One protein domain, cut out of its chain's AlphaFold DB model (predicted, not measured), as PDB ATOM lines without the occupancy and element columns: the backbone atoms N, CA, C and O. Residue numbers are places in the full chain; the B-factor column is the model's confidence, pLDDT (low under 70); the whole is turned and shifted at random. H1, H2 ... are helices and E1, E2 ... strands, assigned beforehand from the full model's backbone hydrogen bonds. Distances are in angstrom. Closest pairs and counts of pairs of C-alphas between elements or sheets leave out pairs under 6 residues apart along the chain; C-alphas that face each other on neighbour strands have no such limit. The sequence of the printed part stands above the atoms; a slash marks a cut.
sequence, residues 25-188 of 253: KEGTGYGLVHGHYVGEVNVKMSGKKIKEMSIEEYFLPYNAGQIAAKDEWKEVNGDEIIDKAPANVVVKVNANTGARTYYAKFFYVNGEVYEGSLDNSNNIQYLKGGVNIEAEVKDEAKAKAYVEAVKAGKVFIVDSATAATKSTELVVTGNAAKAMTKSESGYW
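AT A GLANCE: This is residues 25 to 188 of the 253 residues of an uncharacterized protein of Acholeplasma hippikon (UniProt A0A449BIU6). The model is a long rod with a strongly twisted three-stranded sheet, E1 E2 E3, reaching to one end, a strongly twisted four-stranded sheet, E10 E9 E8 E11, in its middle part, and the small hairpin E4 E5 at the far end. H3 sits where the two larger sheets come together and crosses the inner part of E1 E2 E3, while the hairpin E6 E7 lies between the four-stranded sheet and E4 E5. The 164 printed residues include four named helices and eleven named strands, in the order E1 E2 E3 H1 E4 E5 E6 E7 E8 E9 E10 H2 H3 E11 H4; the four sheets are antiparallel and the class is mixed. The whole is compact, with a radius of gyration of the C-alphas of 17.8 A, and spans 69 by 33 by 29 A.

HOW THE PARTS SIT: E1, residues 25 to 33, E2, residues 37 to 46, and E3, residues 49 to 59, form a meander, each strand the antiparallel neighbour of the one before. N 29 and O 41 are 2.8 A apart and N 40 and O 56 2.9 A, within hydrogen-bond range. E3 bends by 66 degrees at residue 52. H3, residues 140 to 151, makes two layers with this sheet, at a height of 8.0 A, and runs across the strands, at 80 degrees to E2 on the local plane; its closest C-alphas to E1 are Gly 31 and Ala 143, 5.2 A. H4, residues 182 to 185, is on the same sheet, with the C-alphas of Glu 57 and Lys 182 closest to E3, 5.7 A. E4, residues 74 to 77, and E5, residues 80 to 83, are a hairpin, with N 75 and O 82 at 3.0 A. E6, residues 89 to 93, and E7, residues 100 to 104, are another, with N 92 and O 101 at 2.8 A. The closest C-alphas of E5 and E6 are Asp 83 and Val 91, 7.7 A. E7 runs on into E8, residues 106 to 109, at 47 degrees. E8, E9, residues 112 to 118, and E10, residues 124 to 128, form a second meander, and E11, residues 155 to 158, is the antiparallel neighbour of E8. N 114 and O 107 are 2.8 A apart, N 117 and O 125 2.9 A, and N 108 and O 156 2.8 A. H1, residues 61 to 64, and H2, residues 133 to 136, are on the same face of this sheet, at heights of 7.2 A and 8.5 A. H3 is on it too, with the C-alphas of Val 109 and Ala 149 closest to E8, 6.7 A. Every O i to N i+4 pair of H3 is within hydrogen-bond range; H1, H2 and H4 are too short for such a pair.

IN THESE COORDINATES: E1 runs 24.4 A from C-alpha 25 at (343.922, 345.759, 376.504), E2 29.0 A, E3 29.6 A, E9 19.7 A and H3 16.4 A. H4 ends at C-alpha 185, (338.225, 330.534, 351.111).

THE WHOLE: The C-alphas of Gly 47 and Gly 78 are the two farthest apart, 69.5 A. The printed part has no cut. The link from E11 to H4, residues 159 to 181, is long. The mean pLDDT of the printed part is 95.5, and no printed residue is under 70.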
ATOM      1  N   LYS A  25     345.372 345.903 376.628       96.25
ATOM      2  CA  LYS A  25     343.922 345.759 376.504       96.25
ATOM      3  C   LYS A  25     343.599 345.140 375.166       96.25
ATOM      4  O   LYS A  25     344.251 345.462 374.174       96.25
ATOM      5  N   GLU A  26     342.570 344.318 375.131       97.94
ATOM      6  CA  GLU A  26     342.106 343.682 373.902       97.94
ATOM      7  C   GLU A  26     340.678 344.112 373.615       97.94
ATOM      8  O   GLU A  26     339.859 344.241 374.530       97.94
ATOM      9  N   GLY A  27     340.393 344.362 372.341       98.25
ATOM     10  CA  GLY A  27     339.078 344.769 371.878       98.25
ATOM     11  C   GLY A  27     338.766 344.170 370.518       98.25
ATOM     12  O   GLY A  27     339.651 344.007 369.677       98.25
ATOM     13  N   THR A  28     337.491 343.863 370.307       98.75
ATOM     14  CA  THR A  28     336.982 343.385 369.022       98.75
ATOM     15  C   THR A  28     335.860 344.299 368.566       98.75
ATOM     16  O   THR A  28     335.000 344.672 369.368       98.75
ATOM     17  N   GLY A  29     335.889 344.681 367.296       98.62
ATOM     18  CA  GLY A  29     334.875 345.492 366.639       98.62
ATOM     19  C   GLY A  29     334.263 344.738 365.469       98.62
ATOM     20  O   GLY A  29     334.949 343.964 364.796       98.62
ATOM     21  N   TYR A  30     332.980 344.990 365.223       98.81
ATOM     22  CA  TYR A  30     332.232 344.373 364.129       98.81
ATOM     23  C   TYR A  30     331.516 345.418 363.266       98.81
ATOM     24  O   TYR A  30     331.185 346.522 363.719       98.81
ATOM     25  N   GLY A  31     331.248 345.081 362.005       98.31
ATOM     26  CA  GLY A  31     330.336 345.863 361.170       98.31
ATOM     27  C   GLY A  31     330.383 345.528 359.690       98.31
ATOM     28  O   GLY A  31     331.272 344.820 359.230       98.31
ATOM     29  N   LEU A  32     329.422 346.067 358.942       98.06
ATOM     30  CA  LEU A  32     329.392 345.968 357.487       98.06
ATOM     31  C   LEU A  32     330.635 346.611 356.852       98.06
ATOM     32  O   LEU A  32     330.960 347.759 357.157       98.06
ATOM     33  N   VAL A  33     331.263 345.890 355.927       96.88
ATOM     34  CA  VAL A  33     332.357 346.370 355.073       96.88
ATOM     35  C   VAL A  33     332.070 345.998 353.614       96.88
ATOM     36  O   VAL A  33     331.464 344.957 353.333       96.88
ATOM     37  N   HIS A  34     332.441 346.874 352.672       91.81
ATOM     38  CA  HIS A  34     332.233 346.679 351.224       91.81
ATOM     39  C   HIS A  34     330.764 346.413 350.822       91.81
ATOM     40  O   HIS A  34     330.487 345.824 349.781       91.81
ATOM     41  N   GLY A  35     329.801 346.773 351.672       92.50
ATOM     42  CA  GLY A  35     328.371 346.528 351.450       92.50
ATOM     43  C   GLY A  35     327.912 345.066 351.562       92.50
ATOM     44  O   GLY A  35     326.738 344.842 351.822       92.50
ATOM     45  N   HIS A  36     328.812 344.085 351.435       94.19
ATOM     46  CA  HIS A  36     328.460 342.671 351.248       94.19
ATOM     47  C   HIS A  36     329.162 341.705 352.214       94.19
ATOM     48  O   HIS A  36     329.057 340.485 352.053       94.19
ATOM     49  N   TYR A  37     329.888 342.210 353.212       96.81
ATOM     50  CA  TYR A  37     330.578 341.375 354.194       96.81
ATOM     51  C   TYR A  37     330.459 341.971 355.592       96.81
ATOM     52  O   TYR A  37     330.245 343.172 355.760       96.81
ATOM     53  N   VAL A  38     330.623 341.125 356.606       98.56
ATOM     54  CA  VAL A  38     330.820 341.587 357.983       98.56
ATOM     55  C   VAL A  38     332.304 341.520 358.303       98.56
ATOM     56  O   VAL A  38     332.887 340.440 358.273       98.56
ATOM     57  N   GLY A  39     332.906 342.666 358.606       98.44
ATOM     58  CA  GLY A  39     334.268 342.766 359.105       98.44
ATOM     59  C   GLY A  39     334.325 342.458 360.600       98.44
ATOM     60  O   GLY A  39     333.512 342.969 361.372       98.44
ATOM     61  N   GLU A  40     335.298 341.648 361.008       98.75
ATOM     62  CA  GLU A  40     335.720 341.473 362.399       98.75
ATOM     63  C   GLU A  40     337.141 342.014 362.538       98.75
ATOM     64  O   GLU A  40     338.067 341.543 361.875       98.75
ATOM     65  N   VAL A  41     337.314 343.003 363.408       98.81
ATOM     66  CA  VAL A  41     338.618 343.590 363.705       98.81
ATOM     67  C   VAL A  41     338.966 343.297 365.149       98.81
ATOM     68  O   VAL A  41     338.251 343.729 366.047       98.81
ATOM     69  N   ASN A  42     340.087 342.618 365.378       98.62
ATOM     70  CA  ASN A  42     340.660 342.459 366.713       98.62
ATOM     71  C   ASN A  42     341.849 343.401 366.856       98.62
ATOM     72  O   ASN A  42     342.673 343.488 365.944       98.62
ATOM     73  N   VAL A  43     341.951 344.077 367.997       98.62
ATOM     74  CA  VAL A  43     343.076 344.948 368.342       98.62
ATOM     75  C   VAL A  43     343.640 344.588 369.707       98.62
ATOM     76  O   VAL A  43     342.905 344.286 370.650       98.62
ATOM     77  N   LYS A  44     344.959 344.712 369.821       98.25
ATOM     78  CA  LYS A  44     345.687 344.716 371.086       98.25
ATOM     79  C   LYS A  44     346.295 346.092 371.299       98.25
ATOM     80  O   LYS A  44     347.031 346.590 370.449       98.25
ATOM     81  N   MET A  45     345.990 346.713 372.428       96.75
ATOM     82  CA  MET A  45     346.315 348.102 372.738       96.75
ATOM     83  C   MET A  45     347.342 348.195 373.863       96.75
ATOM     84  O   MET A  45     347.242 347.492 374.865       96.75
ATOM     85  N   SER A  46     348.273 349.143 373.750       94.94
ATOM     86  CA  SER A  46     349.113 349.606 374.860       94.94
ATOM     87  C   SER A  46     348.927 351.115 375.015       94.94
ATOM     88  O   SER A  46     349.358 351.914 374.176       94.94
ATOM     89  N   GLY A  47     348.205 351.514 376.063       91.06
ATOM     90  CA  GLY A  47     347.700 352.882 376.185       91.06
ATOM     91  C   GLY A  47     346.700 353.191 375.066       91.06
ATOM     92  O   GLY A  47     345.720 352.472 374.905       91.06
ATOM     93  N   LYS A  48     346.954 354.253 374.291       90.88
ATOM     94  CA  LYS A  48     346.137 354.659 373.130       90.88
ATOM     95  C   LYS A  48     346.650 354.130 371.785       90.88
ATOM     96  O   LYS A  48     346.134 354.512 370.747       90.88
ATOM     97  N   LYS A  49     347.697 353.302 371.782       94.56
ATOM     98  CA  LYS A  49     348.311 352.802 370.544       94.56
ATOM     99  C   LYS A  49     347.919 351.355 370.293       94.56
ATOM    100  O   LYS A  49     348.060 350.533 371.201       94.56
ATOM    101  N   ILE A  50     347.525 351.050 369.059       97.06
ATOM    102  CA  ILE A  50     347.390 349.675 368.574       97.06
ATOM    103  C   ILE A  50     348.802 349.079 368.451       97.06
ATOM    104  O   ILE A  50     349.716 349.709 367.918       97.06
ATOM    105  N   LYS A  51     348.998 347.883 369.005       96.50
ATOM    106  CA  LYS A  51     350.240 347.098 368.940       96.50
ATOM    107  C   LYS A  51     350.131 345.961 367.949       96.50
ATOM    108  O   LYS A  51     351.050 345.741 367.168       96.50
ATOM    109  N   GLU A  52     349.000 345.276 367.987       97.06
ATOM    110  CA  GLU A  52     348.678 344.165 367.105       97.06
ATOM    111  C   GLU A  52     347.237 344.330 366.639       97.06
ATOM    112  O   GLU A  52     346.395 344.876 367.359       97.06
ATOM    113  N   MET A  53     346.968 343.880 365.421       97.88
ATOM    114  CA  MET A  53     345.654 343.970 364.811       97.88
ATOM    115  C   MET A  53     345.475 342.836 363.807       97.88
ATOM    116  O   MET A  53     346.408 342.487 363.086       97.88
ATOM    117  N   SER A  54     344.261 342.302 363.730       97.81
ATOM    118  CA  SER A  54     343.841 341.374 362.681       97.81
ATOM    119  C   SER A  54     342.502 341.812 362.108       97.81
ATOM    120  O   SER A  54     341.648 342.281 362.862       97.81
ATOM    121  N   ILE A  55     342.302 341.588 360.813       97.81
ATOM    122  CA  ILE A  55     341.033 341.822 360.123       97.81
ATOM    123  C   ILE A  55     340.599 340.516 359.468       97.81
ATOM    124  O   ILE A  55     341.407 339.863 358.808       97.81
ATOM    125  N   GLU A  56     339.328 340.171 359.626       97.44
ATOM    126  CA  GLU A  56     338.658 339.107 358.882       97.44
ATOM    127  C   GLU A  56     337.363 339.633 358.258       97.44
ATOM    128  O   GLU A  56     336.758 340.575 358.771       97.44
ATOM    129  N   GLU A  57     336.919 339.010 357.167       97.31
ATOM    130  CA  GLU A  57     335.619 339.268 356.556       97.31
ATOM    131  C   GLU A  57     334.799 337.987 356.407       97.31
ATOM    132  O   GLU A  57     335.255 336.990 355.844       97.31
ATOM    133  N   TYR A  58     333.544 338.058 356.841       98.31
ATOM    134  CA  TYR A  58     332.568 336.977 356.767       98.31
ATOM    135  C   TYR A  58     331.589 337.227 355.623       98.31
ATOM    136  O   TYR A  58     330.999 338.308 355.515       98.31
ATOM    137  N   PHE A  59     331.388 336.217 354.775       97.81
ATOM    138  CA  PHE A  59     330.462 336.301 353.650       97.81
ATOM    139  C   PHE A  59     329.027 336.503 354.120       97.81
ATOM    140  O   PHE A  59     328.522 335.693 354.892       97.81
ATOM    141  N   LEU A  60     328.358 337.545 353.614       98.00
ATOM    142  CA  LEU A  60     326.900 337.680 353.668       98.00
ATOM    143  C   LEU A  60     326.238 336.864 352.538       98.00
ATOM    144  O   LEU A  60     326.932 336.354 351.643       98.00
ATOM    145  N   PRO A  61     324.895 336.742 352.536       97.00
ATOM    146  CA  PRO A  61     324.164 335.939 351.553       97.00
ATOM    147  C   PRO A  61     324.423 336.312 350.089       97.00
ATOM    148  O   PRO A  61     324.265 335.466 349.212       97.00
ATOM    149  N   TYR A  62     324.874 337.542 349.812       93.81
ATOM    150  CA  TYR A  62     325.315 337.956 348.478       93.81
ATOM    151  C   TYR A  62     326.334 336.979 347.863       93.81
ATOM    152  O   TYR A  62     326.243 336.662 346.680       93.81
ATOM    153  N   ASN A  63     327.284 336.471 348.659       93.56
ATOM    154  CA  ASN A  63     328.238 335.452 348.214       93.56
ATOM    155  C   ASN A  63     327.808 334.049 348.660       93.56
ATOM    156  O   ASN A  63     327.777 333.122 347.856       93.56
ATOM    157  N   ALA A  64     327.425 333.904 349.931       96.94
ATOM    158  CA  ALA A  64     327.136 332.604 350.536       96.94
ATOM    159  C   ALA A  64     325.836 331.948 350.050       96.94
ATOM    160  O   ALA A  64     325.643 330.749 350.240       96.94
ATOM    161  N   GLY A  65     324.949 332.717 349.422       97.44
ATOM    162  CA  GLY A  65     323.721 332.221 348.815       97.44
ATOM    163  C   GLY A  65     323.845 331.908 347.326       97.44
ATOM    164  O   GLY A  65     322.873 331.433 346.748       97.44
ATOM    165  N   GLN A  66     324.988 332.168 346.680       97.62
ATOM    166  CA  GLN A  66     325.167 331.847 345.263       97.62
ATOM    167  C   GLN A  66     325.314 330.333 345.076       97.62
ATOM    168  O   GLN A  66     326.164 329.698 345.700       97.62
ATOM    169  N   ILE A  67     324.519 329.750 344.182       98.00
ATOM    170  CA  ILE A  67     324.431 328.297 343.989       98.00
ATOM    171  C   ILE A  67     324.790 327.870 342.567       98.00
ATOM    172  O   ILE A  67     324.757 328.664 341.623       98.00
ATOM    173  N   ALA A  68     325.134 326.594 342.419       96.06
ATOM    174  CA  ALA A  68     325.399 325.980 341.127       96.06
ATOM    175  C   ALA A  68     324.123 325.964 340.287       96.06
ATOM    176  O   ALA A  68     323.055 325.595 340.775       96.06
ATOM    177  N   ALA A  69     324.252 326.341 339.016       92.75
ATOM    178  CA  ALA A  69     323.197 326.108 338.044       92.75
ATOM    179  C   ALA A  69     323.036 324.600 337.815       92.75
ATOM    180  O   ALA A  69     324.027 323.868 337.818       92.75
ATOM    181  N   LYS A  70     321.802 324.167 337.562       93.31
ATOM    182  CA  LYS A  70     321.513 322.838 337.024       93.31
ATOM    183  C   LYS A  70     320.969 322.974 335.608       93.31
ATOM    184  O   LYS A  70     320.274 323.950 335.314       93.31
ATOM    185  N   ASP A  71     321.307 322.027 334.742       89.56
ATOM    186  CA  ASP A  71     320.936 322.089 333.325       89.56
ATOM    187  C   ASP A  71     319.415 322.047 333.153       89.56
ATOM    188  O   ASP A  71     318.867 322.803 332.353       89.56
ATOM    189  N   GLU A  72     318.707 321.276 333.985       92.12
ATOM    190  CA  GLU A  72     317.244 321.182 333.964       92.12
ATOM    191  C   GLU A  72     316.516 322.483 334.349       92.12
ATOM    192  O   GLU A  72     315.308 322.595 334.157       92.12
ATOM    193  N   TRP A  73     317.222 323.486 334.884       93.62
ATOM    194  CA  TRP A  73     316.631 324.790 335.211       93.62
ATOM    195  C   TRP A  73     316.550 325.731 334.014       93.62
ATOM    196  O   TRP A  73     316.073 326.858 334.160       93.62
ATOM    197  N   LYS A  74     317.025 325.303 332.845       89.88
ATOM    198  CA  LYS A  74     316.978 326.082 331.612       89.88
ATOM    199  C   LYS A  74     316.368 325.239 330.508       89.88
ATOM    200  O   LYS A  74     316.823 324.138 330.226       89.88
ATOM    201  N   GLU A  75     315.384 325.805 329.834       90.81
ATOM    202  CA  GLU A  75     314.872 325.280 328.575       90.81
ATOM    203  C   GLU A  75     315.224 326.277 327.468       90.81
ATOM    204  O   GLU A  75     314.995 327.478 327.617       90.81
ATOM    205  N   VAL A  76     315.831 325.795 326.382       89.19
ATOM    206  CA  VAL A  76     316.205 326.620 325.227       89.19
ATOM    207  C   VAL A  76     315.231 326.325 324.093       89.19
ATOM    208  O   VAL A  76     315.175 325.197 323.606       89.19
ATOM    209  N   ASN A  77     314.478 327.339 323.672       88.06
ATOM    210  CA  ASN A  77     313.521 327.265 322.571       88.06
ATOM    211  C   ASN A  77     313.922 328.262 321.474       88.06
ATOM    212  O   ASN A  77     313.536 329.431 321.495       88.06
ATOM    213  N   GLY A  78     314.748 327.807 320.530       88.06
ATOM    214  CA  GLY A  78     315.403 328.704 319.576       88.06
ATOM    215  C   GLY A  78     316.363 329.654 320.298       88.06
ATOM    216  O   GLY A  78     317.258 329.192 321.001       88.06
ATOM    217  N   ASP A  79     316.150 330.963 320.146       85.38
ATOM    218  CA  ASP A  79     316.937 332.008 320.823       85.38
ATOM    219  C   ASP A  79     316.382 332.382 322.213       85.38
ATOM    220  O   ASP A  79     316.998 333.150 322.956       85.38
ATOM    221  N   GLU A  80     315.211 331.854 322.588       86.75
ATOM    222  CA  GLU A  80     314.588 332.104 323.886       86.75
ATOM    223  C   GLU A  80     315.114 331.126 324.942       86.75
ATOM    224  O   GLU A  80     315.156 329.913 324.730       86.75
ATOM    225  N   ILE A  81     315.484 331.650 326.113       87.75
ATOM    226  CA  ILE A  81     315.817 330.836 327.285       87.75
ATOM    227  C   ILE A  81     314.714 331.020 328.322       87.75
ATOM    228  O   ILE A  81     314.539 332.118 328.855       87.75
ATOM    229  N   ILE A  82     314.022 329.928 328.635       88.38
ATOM    230  CA  ILE A  82     312.959 329.855 329.634       88.38
ATOM    231  C   ILE A  82     313.564 329.327 330.937       88.38
ATOM    232  O   ILE A  82     314.094 328.215 330.992       88.38
ATOM    233  N   ASP A  83     313.477 330.122 332.002       91.44
ATOM    234  CA  ASP A  83     313.968 329.733 333.322       91.44
ATOM    235  C   ASP A  83     312.951 328.817 334.031       91.44
ATOM    236  O   ASP A  83     311.810 329.194 334.297       91.44
ATOM    237  N   LYS A  84     313.386 327.592 334.338       94.50
ATOM    238  CA  LYS A  84     312.632 326.530 335.034       94.50
ATOM    239  C   LYS A  84     313.167 326.269 336.443       94.50
ATOM    240  O   LYS A  84     312.965 325.192 337.000       94.50
ATOM    241  N   ALA A  85     313.896 327.230 337.004       95.19
ATOM    242  CA  ALA A  85     314.437 327.105 338.347       95.19
ATOM    243  C   ALA A  85     313.304 326.861 339.370       95.19
ATOM    244  O   ALA A  85     312.221 327.439 339.237       95.19
ATOM    245  N   PRO A  86     313.527 326.004 340.381       95.75
ATOM    246  CA  PRO A  86     312.519 325.707 341.390       95.75
ATOM    247  C   PRO A  86     312.196 326.943 342.239       95.75
ATOM    248  O   PRO A  86     312.963 327.902 342.304       95.75
ATOM    249  N   ALA A  87     311.056 326.916 342.933       95.44
ATOM    250  CA  ALA A  87     310.549 328.065 343.693       95.44
ATOM    251  C   ALA A  87     311.480 328.543 344.828       95.44
ATOM    252  O   ALA A  87     311.347 329.674 345.296       95.44
ATOM    253  N   ASN A  88     312.410 327.697 345.275       97.50
ATOM    254  CA  ASN A  88     313.444 328.014 346.261       97.50
ATOM    255  C   ASN A  88     314.732 328.583 345.628       97.50
ATOM    256  O   ASN A  88     315.764 328.640 346.299       97.50
ATOM    257  N   VAL A  89     314.689 329.031 344.370       98.25
ATOM    258  CA  VAL A  89     315.820 329.629 343.648       98.25
ATOM    259  C   VAL A  89     315.436 330.986 343.062       98.25
ATOM    260  O   VAL A  89     314.366 331.164 342.489       98.25
ATOM    261  N   VAL A  90     316.344 331.952 343.185       98.06
ATOM    262  CA  VAL A  90     316.260 333.267 342.541       98.06
ATOM    263  C   VAL A  90     317.208 333.289 341.349       98.06
ATOM    264  O   VAL A  90     318.405 333.026 341.490       98.06
ATOM    265  N   VAL A  91     316.680 333.629 340.174       97.19
ATOM    266  CA  VAL A  91     317.458 333.744 338.936       97.19
ATOM    267  C   VAL A  91     317.740 335.211 338.647       97.19
ATOM    268  O   VAL A  91     316.827 335.978 338.356       97.19
ATOM    269  N   LYS A  92     319.015 335.601 338.690       95.69
ATOM    270  CA  LYS A  92     319.485 336.917 338.253       95.69
ATOM    271  C   LYS A  92     319.965 336.836 336.810       95.69
ATOM    272  O   LYS A  92     320.905 336.094 336.521       95.69
ATOM    273  N   VAL A  93     319.384 337.643 335.927       93.81
ATOM    274  CA  VAL A  93     319.789 337.733 334.515       93.81
ATOM    275  C   VAL A  93     320.568 339.024 334.286       93.81
ATOM    276  O   VAL A  93     320.099 340.112 334.614       93.81
ATOM    277  N   ASN A  94     321.771 338.928 333.723       92.88
ATOM    278  CA  ASN A  94     322.519 340.093 333.269       92.88
ATOM    279  C   ASN A  94     321.865 340.644 331.994       92.88
ATOM    280  O   ASN A  94     321.884 339.980 330.960       92.88
ATOM    281  N   ALA A  95     321.322 341.860 332.060       89.75
ATOM    282  CA  ALA A  95     320.599 342.474 330.945       89.75
ATOM    283  C   ALA A  95     321.454 342.668 329.677       89.75
ATOM    284  O   ALA A  95     320.916 342.669 328.577       89.75
ATOM    285  N   ASN A  96     322.777 342.798 329.820       91.19
ATOM    286  CA  ASN A  96     323.681 343.054 328.697       91.19
ATOM    287  C   ASN A  96     324.163 341.769 328.015       91.19
ATOM    288  O   ASN A  96     324.492 341.793 326.834       91.19
ATOM    289  N   THR A  97     324.261 340.660 328.753       91.81
ATOM    290  CA  THR A  97     324.857 339.409 328.246       91.81
ATOM    291  C   THR A  97     323.893 338.228 328.226       91.81
ATOM    292  O   THR A  97     324.244 337.170 327.712       91.81
ATOM    293  N   GLY A  98     322.715 338.349 328.845       89.44
ATOM    294  CA  GLY A  98     321.788 337.234 329.071       89.44
ATOM    295  C   GLY A  98     322.309 336.175 330.055       89.44
ATOM    296  O   GLY A  98     321.641 335.163 330.288       89.44
ATOM    297  N   ALA A  99     323.494 336.383 330.645       91.06
ATOM    298  CA  ALA A  99     324.100 335.439 331.573       91.06
ATOM    299  C   ALA A  99     323.272 335.329 332.858       91.06
ATOM    300  O   ALA A  99     322.840 336.335 333.422       91.06
ATOM    301  N   ARG A 100     323.084 334.098 333.336       92.88
ATOM    302  CA  ARG A 100     322.291 333.790 334.531       92.88
ATOM    303  C   ARG A 100     323.183 333.466 335.713       92.88
ATOM    304  O   ARG A 100     324.103 332.662 335.591       92.88
ATOM    305  N   THR A 101     322.868 334.065 336.852       95.31
ATOM    306  CA  THR A 101     323.413 333.702 338.162       95.31
ATOM    307  C   THR A 101     322.271 333.215 339.040       95.31
ATOM    308  O   THR A 101     321.189 333.801 339.023       95.31
ATOM    309  N   TYR A 102     322.507 332.148 339.795       97.06
ATOM    310  CA  TYR A 102     321.494 331.497 340.616       97.06
ATOM    311  C   TYR A 102     321.809 331.698 342.090       97.06
ATOM    312  O   TYR A 102     322.961 331.566 342.510       97.06
ATOM    313  N   TYR A 103     320.773 331.991 342.866       98.31
ATOM    314  CA  TYR A 103     320.862 332.170 344.308       98.31
ATOM    315  C   TYR A 103     319.824 331.305 345.011       98.31
ATOM    316  O   TYR A 103     318.706 331.154 344.522       98.31
ATOM    317  N   ALA A 104     320.175 330.752 346.168       98.44
ATOM    318  CA  ALA A 104     319.193 330.140 347.050       98.44
ATOM    319  C   ALA A 104     318.208 331.211 347.531       98.44
ATOM    320  O   ALA A 104     318.608 332.292 347.956       98.44
ATOM    321  N   LYS A 105     316.912 330.914 347.489       98.62
ATOM    322  CA  LYS A 105     315.886 331.862 347.926       98.62
ATOM    323  C   LYS A 105     315.835 332.010 349.445       98.62
ATOM    324  O   LYS A 105     315.413 333.048 349.922       98.62
ATOM    325  N   PHE A 106     316.254 331.016 350.220       98.62
ATOM    326  CA  PHE A 106     316.136 331.068 351.676       98.62
ATOM    327  C   PHE A 106     317.498 330.896 352.336       98.62
ATOM    328  O   PHE A 106     318.211 329.919 352.091       98.62
ATOM    329  N   PHE A 107     317.855 331.857 353.183       98.50
ATOM    330  CA  PHE A 107     319.132 331.895 353.883       98.50
ATOM    331  C   PHE A 107     318.900 331.932 355.389       98.50
ATOM    332  O   PHE A 107     318.319 332.877 355.918       98.50
ATOM    333  N   TYR A 108     319.329 330.881 356.077       98.50
ATOM    334  CA  TYR A 108     319.154 330.711 357.510       98.50
ATOM    335  C   TYR A 108     320.332 331.314 358.276       98.50
ATOM    336  O   TYR A 108     321.492 331.037 357.970       98.50
ATOM    337  N   VAL A 109     320.023 332.094 359.308       98.25
ATOM    338  CA  VAL A 109     320.963 332.694 360.256       98.25
ATOM    339  C   VAL A 109     320.408 332.488 361.663       98.25
ATOM    340  O   VAL A 109     319.483 333.171 362.088       98.25
ATOM    341  N   ASN A 110     320.971 331.527 362.398       97.06
ATOM    342  CA  ASN A 110     320.725 331.302 363.831       97.06
ATOM    343  C   ASN A 110     319.247 331.392 364.279       97.06
ATOM    344  O   ASN A 110     318.915 332.090 365.234       97.06
ATOM    345  N   GLY A 111     318.368 330.650 363.610       96.75
ATOM    346  CA  GLY A 111     316.943 330.553 363.952       96.75
ATOM    347  C   GLY A 111     316.044 331.449 363.109       96.75
ATOM    348  O   GLY A 111     314.825 331.371 363.229       96.75
ATOM    349  N   GLU A 112     316.627 332.269 362.241       96.81
ATOM    350  CA  GLU A 112     315.908 333.202 361.387       96.81
ATOM    351  C   GLU A 112     316.172 332.891 359.915       96.81
ATOM    352  O   GLU A 112     317.301 332.592 359.539       96.81
ATOM    353  N   VAL A 113     315.140 332.970 359.073       98.31
ATOM    354  CA  VAL A 113     315.274 332.788 357.623       98.31
ATOM    355  C   VAL A 113     315.050 334.123 356.925       98.31
ATOM    356  O   VAL A 113     314.036 334.785 357.146       98.31
ATOM    357  N   TYR A 114     316.003 334.500 356.079       98.56
ATOM    358  CA  TYR A 114     315.913 335.637 355.174       98.56
ATOM    359  C   TYR A 114     315.501 335.150 353.787       98.56
ATOM    360  O   TYR A 114     316.009 334.136 353.301       98.56
ATOM    361  N   GLU A 115     314.605 335.891 353.140       98.62
ATOM    362  CA  GLU A 115     314.115 335.598 351.797       98.62
ATOM    363  C   GLU A 115     314.853 336.443 350.752       98.62
ATOM    364  O   GLU A 115     314.872 337.675 350.797       98.62
ATOM    365  N   GLY A 116     315.482 335.745 349.816       98.44
ATOM    366  CA  GLY A 116     316.189 336.258 348.663       98.44
ATOM    367  C   GLY A 116     315.225 336.768 347.599       98.44
ATOM    368  O   GLY A 116     314.261 336.100 347.223       98.44
ATOM    369  N   SER A 117     315.510 337.951 347.073       98.06
ATOM    370  CA  SER A 117     314.808 338.549 345.937       98.06
ATOM    371  C   SER A 117     315.730 339.516 345.203       98.06
ATOM    372  O   SER A 117     316.800 339.860 345.704       98.06
ATOM    373  N   LEU A 118     315.332 339.948 344.007       97.75
ATOM    374  CA  LEU A 118     316.046 340.995 343.282       97.75
ATOM    375  C   LEU A 118     315.455 342.359 343.638       97.75
ATOM    376  O   LEU A 118     314.235 342.512 343.695       97.75
ATOM    377  N   ASP A 119     316.317 343.337 343.888       96.00
ATOM    378  CA  ASP A 119     315.911 344.733 344.019       96.00
ATOM    379  C   ASP A 119     315.592 345.364 342.645       96.00
ATOM    380  O   ASP A 119     315.760 344.755 341.583       96.00
ATOM    381  N   ASN A 120     315.166 346.631 342.656       94.69
ATOM    382  CA  ASN A 120     314.852 347.385 341.436       94.69
ATOM    383  C   ASN A 120     316.073 347.623 340.526       94.69
ATOM    384  O   ASN A 120     315.919 348.034 339.378       94.69
ATOM    385  N   SER A 121     317.286 347.400 341.030       94.50
ATOM    386  CA  SER A 121     318.549 347.478 340.294       94.50
ATOM    387  C   SER A 121     319.083 346.095 339.908       94.50
ATOM    388  O   SER A 121     320.229 345.987 339.467       94.50
ATOM    389  N   ASN A 122     318.257 345.047 340.016       95.00
ATOM    390  CA  ASN A 122     318.604 343.670 339.676       95.00
ATOM    391  C   ASN A 122     319.775 343.115 340.522       95.00
ATOM    392  O   ASN A 122     320.577 342.293 340.063       95.00
ATOM    393  N   ASN A 123     319.907 343.562 341.771       94.75
ATOM    394  CA  ASN A 123     320.834 343.007 342.754       94.75
ATOM    395  C   ASN A 123     320.113 342.046 343.686       94.75
ATOM    396  O   ASN A 123     318.975 342.280 344.079       94.75
ATOM    397  N   ILE A 124     320.796 340.959 344.047       97.25
ATOM    398  CA  ILE A 124     320.283 340.039 345.054       97.25
ATOM    399  C   ILE A 124     320.287 340.735 346.418       97.25
ATOM    400  O   ILE A 124     321.287 341.328 346.815       97.25
ATOM    401  N   GLN A 125     319.174 340.636 347.134       97.88
ATOM    402  CA  GLN A 125     319.014 341.090 348.510       97.88
ATOM    403  C   GLN A 125     318.309 340.008 349.323       97.88
ATOM    404  O   GLN A 125     317.510 339.247 348.779       97.88
ATOM    405  N   TYR A 126     318.588 339.959 350.624       98.44
ATOM    406  CA  TYR A 126     318.000 338.983 351.539       98.44
ATOM    407  C   TYR A 126     317.290 339.715 352.667       98.44
ATOM    408  O   TYR A 126     317.922 340.414 353.462       98.44
ATOM    409  N   LEU A 127     315.968 339.574 352.698       98.12
ATOM    410  CA  LEU A 127     315.078 340.358 353.540       98.12
ATOM    411  C   LEU A 127     314.457 339.499 354.638       98.12
ATOM    412  O   LEU A 127     314.025 338.373 354.393       98.12
ATOM    413  N   LYS A 128     314.312 340.071 355.830       96.81
ATOM    414  CA  LYS A 128     313.462 339.534 356.894       96.81
ATOM    415  C   LYS A 128     312.615 340.656 357.469       96.81
ATOM    416  O   LYS A 128     313.131 341.707 357.835       96.81
ATOM    417  N   GLY A 129     311.295 340.466 357.489       94.38
ATOM    418  CA  GLY A 129     310.365 341.520 357.913       94.38
ATOM    419  C   GLY A 129     310.516 342.825 357.113       94.38
ATOM    420  O   GLY A 129     310.306 343.900 357.660       94.38
ATOM    421  N   GLY A 130     310.934 342.735 355.844       94.94
ATOM    422  CA  GLY A 130     311.195 343.889 354.975       94.94
ATOM    423  C   GLY A 130     312.563 344.561 355.157       94.94
ATOM    424  O   GLY A 130     312.849 345.522 354.448       94.94
ATOM    425  N   VAL A 131     313.423 344.071 356.056       96.56
ATOM    426  CA  VAL A 131     314.757 344.639 356.308       96.56
ATOM    427  C   VAL A 131     315.836 343.759 355.682       96.56
ATOM    428  O   VAL A 131     315.834 342.545 355.872       96.56
ATOM    429  N   ASN A 132     316.759 344.372 354.938       97.38
ATOM    430  CA  ASN A 132     317.909 343.684 354.349       97.38
ATOM    431  C   ASN A 132     318.955 343.361 355.423       97.38
ATOM    432  O   ASN A 132     319.332 344.246 356.194       97.38
ATOM    433  N   ILE A 133     319.465 342.128 355.432       97.88
ATOM    434  CA  ILE A 133     320.545 341.694 356.331       97.88
ATOM    435  C   ILE A 133     321.771 342.618 356.272       97.88
ATOM    436  O   ILE A 133     322.364 342.912 357.305       97.88
ATOM    437  N   GLU A 134     322.114 343.149 355.094       97.44
ATOM    438  CA  GLU A 134     323.216 344.109 354.924       97.44
ATOM    439  C   GLU A 134     322.954 345.416 355.684       97.44
ATOM    440  O   GLU A 134     323.879 346.040 356.198       97.44
ATOM    441  N   ALA A 135     321.692 345.836 355.801       97.31
ATOM    442  CA  ALA A 135     321.322 346.993 356.608       97.31
ATOM    443  C   ALA A 135     321.364 346.677 358.110       97.31
ATOM    444  O   ALA A 135     321.788 347.534 358.884       97.31
ATOM    445  N   GLU A 136     320.975 345.467 358.522       97.25
ATOM    446  CA  GLU A 136     321.003 345.057 359.931       97.25
ATOM    447  C   GLU A 136     322.424 345.000 360.487       97.25
ATOM    448  O   GLU A 136     322.683 345.538 361.559       97.25
ATOM    449  N   VAL A 137     323.375 344.419 359.750       98.19
ATOM    450  CA  VAL A 137     324.772 344.272 360.206       98.19
ATOM    451  C   VAL A 137     325.592 345.570 360.130       98.19
ATOM    452  O   VAL A 137     326.800 345.569 360.368       98.19
ATOM    453  N   LYS A 138     324.958 346.712 359.828       97.19
ATOM    454  CA  LYS A 138     325.538 348.032 360.132       97.19
ATOM    455  C   LYS A 138     325.545 348.306 361.635       97.19
ATOM    456  O   LYS A 138     326.420 349.032 362.106       97.19
ATOM    457  N   ASP A 139     324.593 347.728 362.368       97.88
ATOM    458  CA  ASP A 139     324.607 347.683 363.825       97.88
ATOM    459  C   ASP A 139     325.662 346.674 364.302       97.88
ATOM    460  O   ASP A 139     325.692 345.521 363.866       97.88
ATOM    461  N   GLU A 140     326.546 347.109 365.200       98.38
ATOM    462  CA  GLU A 140     327.671 346.295 365.663       98.38
ATOM    463  C   GLU A 140     327.221 345.036 366.418       98.38
ATOM    464  O   GLU A 140     327.828 343.976 366.259       98.38
ATOM    465  N   ALA A 141     326.148 345.108 367.210       98.44
ATOM    466  CA  ALA A 141     325.660 343.954 367.957       98.44
ATOM    467  C   ALA A 141     325.063 342.898 367.015       98.44
ATOM    468  O   ALA A 141     325.283 341.700 367.209       98.44
ATOM    469  N   LYS A 142     324.360 343.327 365.961       98.44
ATOM    470  CA  LYS A 142     323.861 342.437 364.899       98.44
ATOM    471  C   LYS A 142     324.991 341.845 364.064       98.44
ATOM    472  O   LYS A 142     324.980 340.644 363.803       98.44
ATOM    473  N   ALA A 143     325.990 342.648 363.705       98.75
ATOM    474  CA  ALA A 143     327.194 342.183 363.019       98.75
ATOM    475  C   ALA A 143     327.935 341.115 363.836       98.75
ATOM    476  O   ALA A 143     328.260 340.046 363.320       98.75
ATOM    477  N   LYS A 144     328.128 341.361 365.135       98.62
ATOM    478  CA  LYS A 144     328.710 340.393 366.067       98.62
ATOM    479  C   LYS A 144     327.906 339.094 366.111       98.62
ATOM    480  O   LYS A 144     328.480 338.021 365.948       98.62
ATOM    481  N   ALA A 145     326.587 339.185 366.285       98.62
ATOM    482  CA  ALA A 145     325.716 338.011 366.331       98.62
ATOM    483  C   ALA A 145     325.781 337.186 365.033       98.62
ATOM    484  O   ALA A 145     325.758 335.957 365.086       98.62
ATOM    485  N   TYR A 146     325.913 337.844 363.875       98.69
ATOM    486  CA  TYR A 146     326.130 337.169 362.595       98.69
ATOM    487  C   TYR A 146     327.456 336.401 362.574       98.69
ATOM    488  O   TYR A 146     327.475 335.213 362.254       98.69
ATOM    489  N   VAL A 147     328.561 337.047 362.957       98.75
ATOM    490  CA  VAL A 147     329.886 336.405 363.002       98.75
ATOM    491  C   VAL A 147     329.894 335.206 363.952       98.75
ATOM    492  O   VAL A 147     330.389 334.135 363.601       98.75
ATOM    493  N   GLU A 148     329.297 335.343 365.134       98.69
ATOM    494  CA  GLU A 148     329.157 334.242 366.092       98.69
ATOM    495  C   GLU A 148     328.303 333.096 365.527       98.69
ATOM    496  O   GLU A 148     328.648 331.926 365.703       98.69
ATOM    497  N   ALA A 149     327.233 333.407 364.787       98.62
ATOM    498  CA  ALA A 149     326.426 332.403 364.101       98.62
ATOM    499  C   ALA A 149     327.224 331.656 363.023       98.62
ATOM    500  O   ALA A 149     327.097 330.433 362.925       98.62
ATOM    501  N   VAL A 150     328.063 332.354 362.249       98.38
ATOM    502  CA  VAL A 150     328.953 331.717 361.266       98.38
ATOM    503  C   VAL A 150     329.932 330.775 361.963       98.38
ATOM    504  O   VAL A 150     330.001 329.602 361.598       98.38
ATOM    505  N   LYS A 151     330.632 331.245 363.005       98.00
ATOM    506  CA  LYS A 151     331.577 330.429 363.792       98.00
ATOM    507  C   LYS A 151     330.909 329.201 364.417       98.00
ATOM    508  O   LYS A 151     331.534 328.152 364.535       98.00
ATOM    509  N   ALA A 152     329.634 329.312 364.784       98.19
ATOM    510  CA  ALA A 152     328.836 328.215 365.326       98.19
ATOM    511  C   ALA A 152     328.232 327.278 364.258       98.19
ATOM    512  O   ALA A 152     327.483 326.368 364.614       98.19
ATOM    513  N   GLY A 153     328.489 327.501 362.964       97.25
ATOM    514  CA  GLY A 153     327.919 326.697 361.875       97.25
ATOM    515  C   GLY A 153     326.408 326.877 361.694       97.25
ATOM    516  O   GLY A 153     325.738 326.006 361.143       97.25
ATOM    517  N   LYS A 154     325.850 327.996 362.164       98.06
ATOM    518  CA  LYS A 154     324.410 328.306 362.137       98.06
ATOM    519  C   LYS A 154     324.014 329.245 361.000       98.06
ATOM    520  O   LYS A 154     322.994 329.926 361.093       98.06
ATOM    521  N   VAL A 155     324.831 329.289 359.955       98.25
ATOM    522  CA  VAL A 155     324.592 330.077 358.749       98.25
ATOM    523  C   VAL A 155     324.666 329.156 357.541       98.25
ATOM    524  O   VAL A 155     325.703 328.540 357.295       98.25
ATOM    525  N   PHE A 156     323.556 329.011 356.821       98.12
ATOM    526  CA  PHE A 156     323.449 328.110 355.672       98.12
ATOM    527  C   PHE A 156     322.196 328.394 354.835       98.12
ATOM    528  O   PHE A 156     321.236 328.994 355.306       98.12
ATOM    529  N   ILE A 157     322.181 327.922 353.590       98.50
ATOM    530  CA  ILE A 157     320.981 327.944 352.743       98.50
ATOM    531  C   ILE A 157     320.007 326.825 353.137       98.50
ATOM    532  O   ILE A 157     320.433 325.743 353.553       98.50
ATOM    533  N   VAL A 158     318.707 327.076 352.987       98.44
ATOM    534  CA  VAL A 158     317.623 326.128 353.305       98.44
ATOM    535  C   VAL A 158     316.607 326.056 352.164       98.44
ATOM    536  O   VAL A 158     316.561 326.940 351.312       98.44
ATOM    537  N   ASP A 159     315.784 325.007 352.137       97.12
ATOM    538  CA  ASP A 159     314.868 324.764 351.012       97.12
ATOM    539  C   ASP A 159     313.536 325.525 351.108       97.12
ATOM    540  O   ASP A 159     312.821 325.645 350.116       97.12
ATOM    541  N   SER A 160     313.186 326.061 352.281       97.25
ATOM    542  CA  SER A 160     311.943 326.817 352.481       97.25
ATOM    543  C   SER A 160     312.051 327.841 353.613       97.25
ATOM    544  O   SER A 160     312.928 327.743 354.469       97.25
ATOM    545  N   ALA A 161     311.109 328.786 353.661       96.44
ATOM    546  CA  ALA A 161     311.022 329.809 354.709       96.44
ATOM    547  C   ALA A 161     310.853 329.247 356.137       96.44
ATOM    548  O   ALA A 161     311.103 329.956 357.108       96.44
ATOM    549  N   THR A 162     310.414 327.991 356.277       95.94
ATOM    550  CA  THR A 162     310.180 327.323 357.568       95.94
ATOM    551  C   THR A 162     311.208 326.234 357.877       95.94
ATOM    552  O   THR A 162     311.154 325.626 358.946       95.94
ATOM    553  N   ALA A 163     312.146 325.967 356.965       94.81
ATOM    554  CA  ALA A 163     313.183 324.969 357.173       94.81
ATOM    555  C   ALA A 163     314.244 325.467 358.168       94.81
ATOM    556  O   ALA A 163     314.686 326.612 358.121       94.81
ATOM    557  N   ALA A 164     314.683 324.564 359.045       93.75
ATOM    558  CA  ALA A 164     315.742 324.813 360.028       93.75
ATOM    559  C   ALA A 164     317.013 323.987 359.758       93.75
ATOM    560  O   ALA A 164     317.971 324.035 360.528       93.75
ATOM    561  N   THR A 165     317.023 323.207 358.676       96.94
ATOM    562  CA  THR A 165     318.125 322.322 358.293       96.94
ATOM    563  C   THR A 165     318.704 322.745 356.956       96.94
ATOM    564  O   THR A 165     317.964 323.129 356.051       96.94
ATOM    565  N   LYS A 166     320.030 322.639 356.834       97.50
ATOM    566  CA  LYS A 166     320.768 322.947 355.609       97.50
ATOM    567  C   LYS A 166     320.202 322.173 354.415       97.50
ATOM    568  O   LYS A 166     319.965 320.971 354.530       97.50
ATOM    569  N   SER A 167     320.036 322.865 353.289       97.25
ATOM    570  CA  SER A 167     319.627 322.249 352.025       97.25
ATOM    571  C   SER A 167     320.606 321.152 351.610       97.25
ATOM    572  O   SER A 167     321.827 321.328 351.687       97.25
ATOM    573  N   THR A 168     320.064 320.029 351.147       95.56
ATOM    574  CA  THR A 168     320.830 318.952 350.498       95.56
ATOM    575  C   THR A 168     320.707 318.984 348.977       95.56
ATOM    576  O   THR A 168     321.441 318.277 348.291       95.56
ATOM    577  N   GLU A 169     319.784 319.782 348.438       93.81
ATOM    578  CA  GLU A 169     319.505 319.862 347.000       93.81
ATOM    579  C   GLU A 169     320.255 320.999 346.308       93.81
ATOM    580  O   GLU A 169     320.606 320.890 345.124       93.81
ATOM    581  N   LEU A 170     320.473 322.099 347.031       96.75
ATOM    582  CA  LEU A 170     321.154 323.290 346.551       96.75
ATOM    583  C   LEU A 170     322.621 323.260 346.985       96.75
ATOM    584  O   LEU A 170     322.947 323.034 348.149       96.75
ATOM    585  N   VAL A 171     323.518 323.528 346.039       96.50
ATOM    586  CA  VAL A 171     324.965 323.495 346.269       96.50
ATOM    587  C   VAL A 171     325.522 324.904 346.130       96.50
ATOM    588  O   VAL A 171     325.462 325.484 345.047       96.50
ATOM    589  N   VAL A 172     326.062 325.450 347.224       96.88
ATOM    590  CA  VAL A 172     326.758 326.749 347.228       96.88
ATOM    591  C   VAL A 172     327.984 326.683 346.314       96.88
ATOM    592  O   VAL A 172     328.660 325.658 346.237       96.88
ATOM    593  N   THR A 173     328.283 327.782 345.625       94.94
ATOM    594  CA  THR A 173     329.427 327.908 344.707       94.94
ATOM    595  C   THR A 173     330.344 329.068 345.084       94.94
ATOM    596  O   THR A 173     330.116 329.781 346.059       94.94
ATOM    597  N   GLY A 174     331.428 329.243 344.323       88.62
ATOM    598  CA  GLY A 174     332.379 330.328 344.540       88.62
ATOM    599  C   GLY A 174     333.228 330.126 345.794       88.62
ATOM    600  O   GLY A 174     333.592 329.005 346.144       88.62
ATOM    601  N   ASN A 175     333.585 331.231 346.449       92.19
ATOM    602  CA  ASN A 175     334.479 331.208 347.607       92.19
ATOM    603  C   ASN A 175     333.769 330.711 348.872       92.19
ATOM    604  O   ASN A 175     334.342 329.904 349.603       92.19
ATOM    605  N   ALA A 176     332.499 331.078 349.067       94.06
ATOM    606  CA  ALA A 176     331.701 330.600 350.195       94.06
ATOM    607  C   ALA A 176     331.491 329.073 350.221       94.06
ATOM    608  O   ALA A 176     331.245 328.504 351.281       94.06
ATOM    609  N   ALA A 177     331.635 328.386 349.080       94.12
ATOM    610  CA  ALA A 177     331.605 326.922 349.029       94.12
ATOM    611  C   ALA A 177     332.801 326.263 349.741       94.12
ATOM    612  O   ALA A 177     332.712 325.102 350.138       94.12
ATOM    613  N   LYS A 178     333.921 326.986 349.881       94.56
ATOM    614  CA  LYS A 178     335.147 326.502 350.533       94.56
ATOM    615  C   LYS A 178     335.172 326.849 352.018       94.56
ATOM    616  O   LYS A 178     335.494 325.991 352.831       94.56
ATOM    617  N   ALA A 179     334.845 328.095 352.354       95.44
ATOM    618  CA  ALA A 179     334.779 328.593 353.724       95.44
ATOM    619  C   ALA A 179     333.938 329.874 353.790       95.44
ATOM    620  O   ALA A 179     333.799 330.576 352.791       95.44
ATOM    621  N   MET A 180     333.414 330.207 354.972       96.62
ATOM    622  CA  MET A 180     332.597 331.414 355.176       96.62
ATOM    623  C   MET A 180     333.416 332.699 355.378       96.62
ATOM    624  O   MET A 180     332.828 333.780 355.448       96.62
ATOM    625  N   THR A 181     334.742 332.596 355.457       95.94
ATOM    626  CA  THR A 181     335.660 333.729 355.607       95.94
ATOM    627  C   THR A 181     336.509 333.931 354.355       95.94
ATOM    628  O   THR A 181     336.771 332.995 353.583       95.94
ATOM    629  N   LYS A 182     336.962 335.165 354.118       93.00
ATOM    630  CA  LYS A 182     337.818 335.462 352.960       93.00
ATOM    631  C   LYS A 182     339.211 334.859 353.099       93.00
ATOM    632  O   LYS A 182     339.737 334.362 352.100       93.00
ATOM    633  N   SER A 183     339.776 334.849 354.308       91.69
ATOM    634  CA  SER A 183     341.108 334.280 354.541       91.69
ATOM    635  C   SER A 183     341.173 332.771 354.265       91.69
ATOM    636  O   SER A 183     342.140 332.310 353.659       91.69
ATOM    637  N   GLU A 184     340.132 332.012 354.624       92.19
ATOM    638  CA  GLU A 184     340.103 330.548 354.478       92.19
ATOM    639  C   GLU A 184     339.609 330.093 353.099       92.19
ATOM    640  O   GLU A 184     339.990 329.029 352.611       92.19
ATOM    641  N   SER A 185     338.781 330.896 352.425       89.94
ATOM    642  CA  SER A 185     338.225 330.534 351.111       89.94
ATOM    643  C   SER A 185     339.198 330.726 349.941       89.94
ATOM    644  O   SER A 185     338.935 330.261 348.826       89.94
ATOM    645  N   GLY A 186     340.326 331.409 350.167       83.44
ATOM    646  CA  GLY A 186     341.246 331.828 349.107       83.44
ATOM    647  C   GLY A 186     340.696 332.987 348.269       83.44
ATOM    648  O   GLY A 186     341.030 333.119 347.089       83.44
ATOM    649  N   TYR A 187     339.823 333.818 348.847       82.38
ATOM    650  CA  TYR A 187     339.222 334.954 348.154       82.38
ATOM    651  C   TYR A 187     340.297 335.936 347.666       82.38
ATOM    652  O   TYR A 187     341.109 336.425 348.451       82.38
ATOM    653  N   TRP A 188     340.283 336.240 346.360       77.19
ATOM    654  CA  TRP A 188     341.205 337.180 345.704       77.19
ATOM    655  C   TRP A 188     342.679 336.957 346.108       77.19
ATOM    656  O   TRP A 188     343.437 337.902 346.344       77.19
TER     657      TRP A 188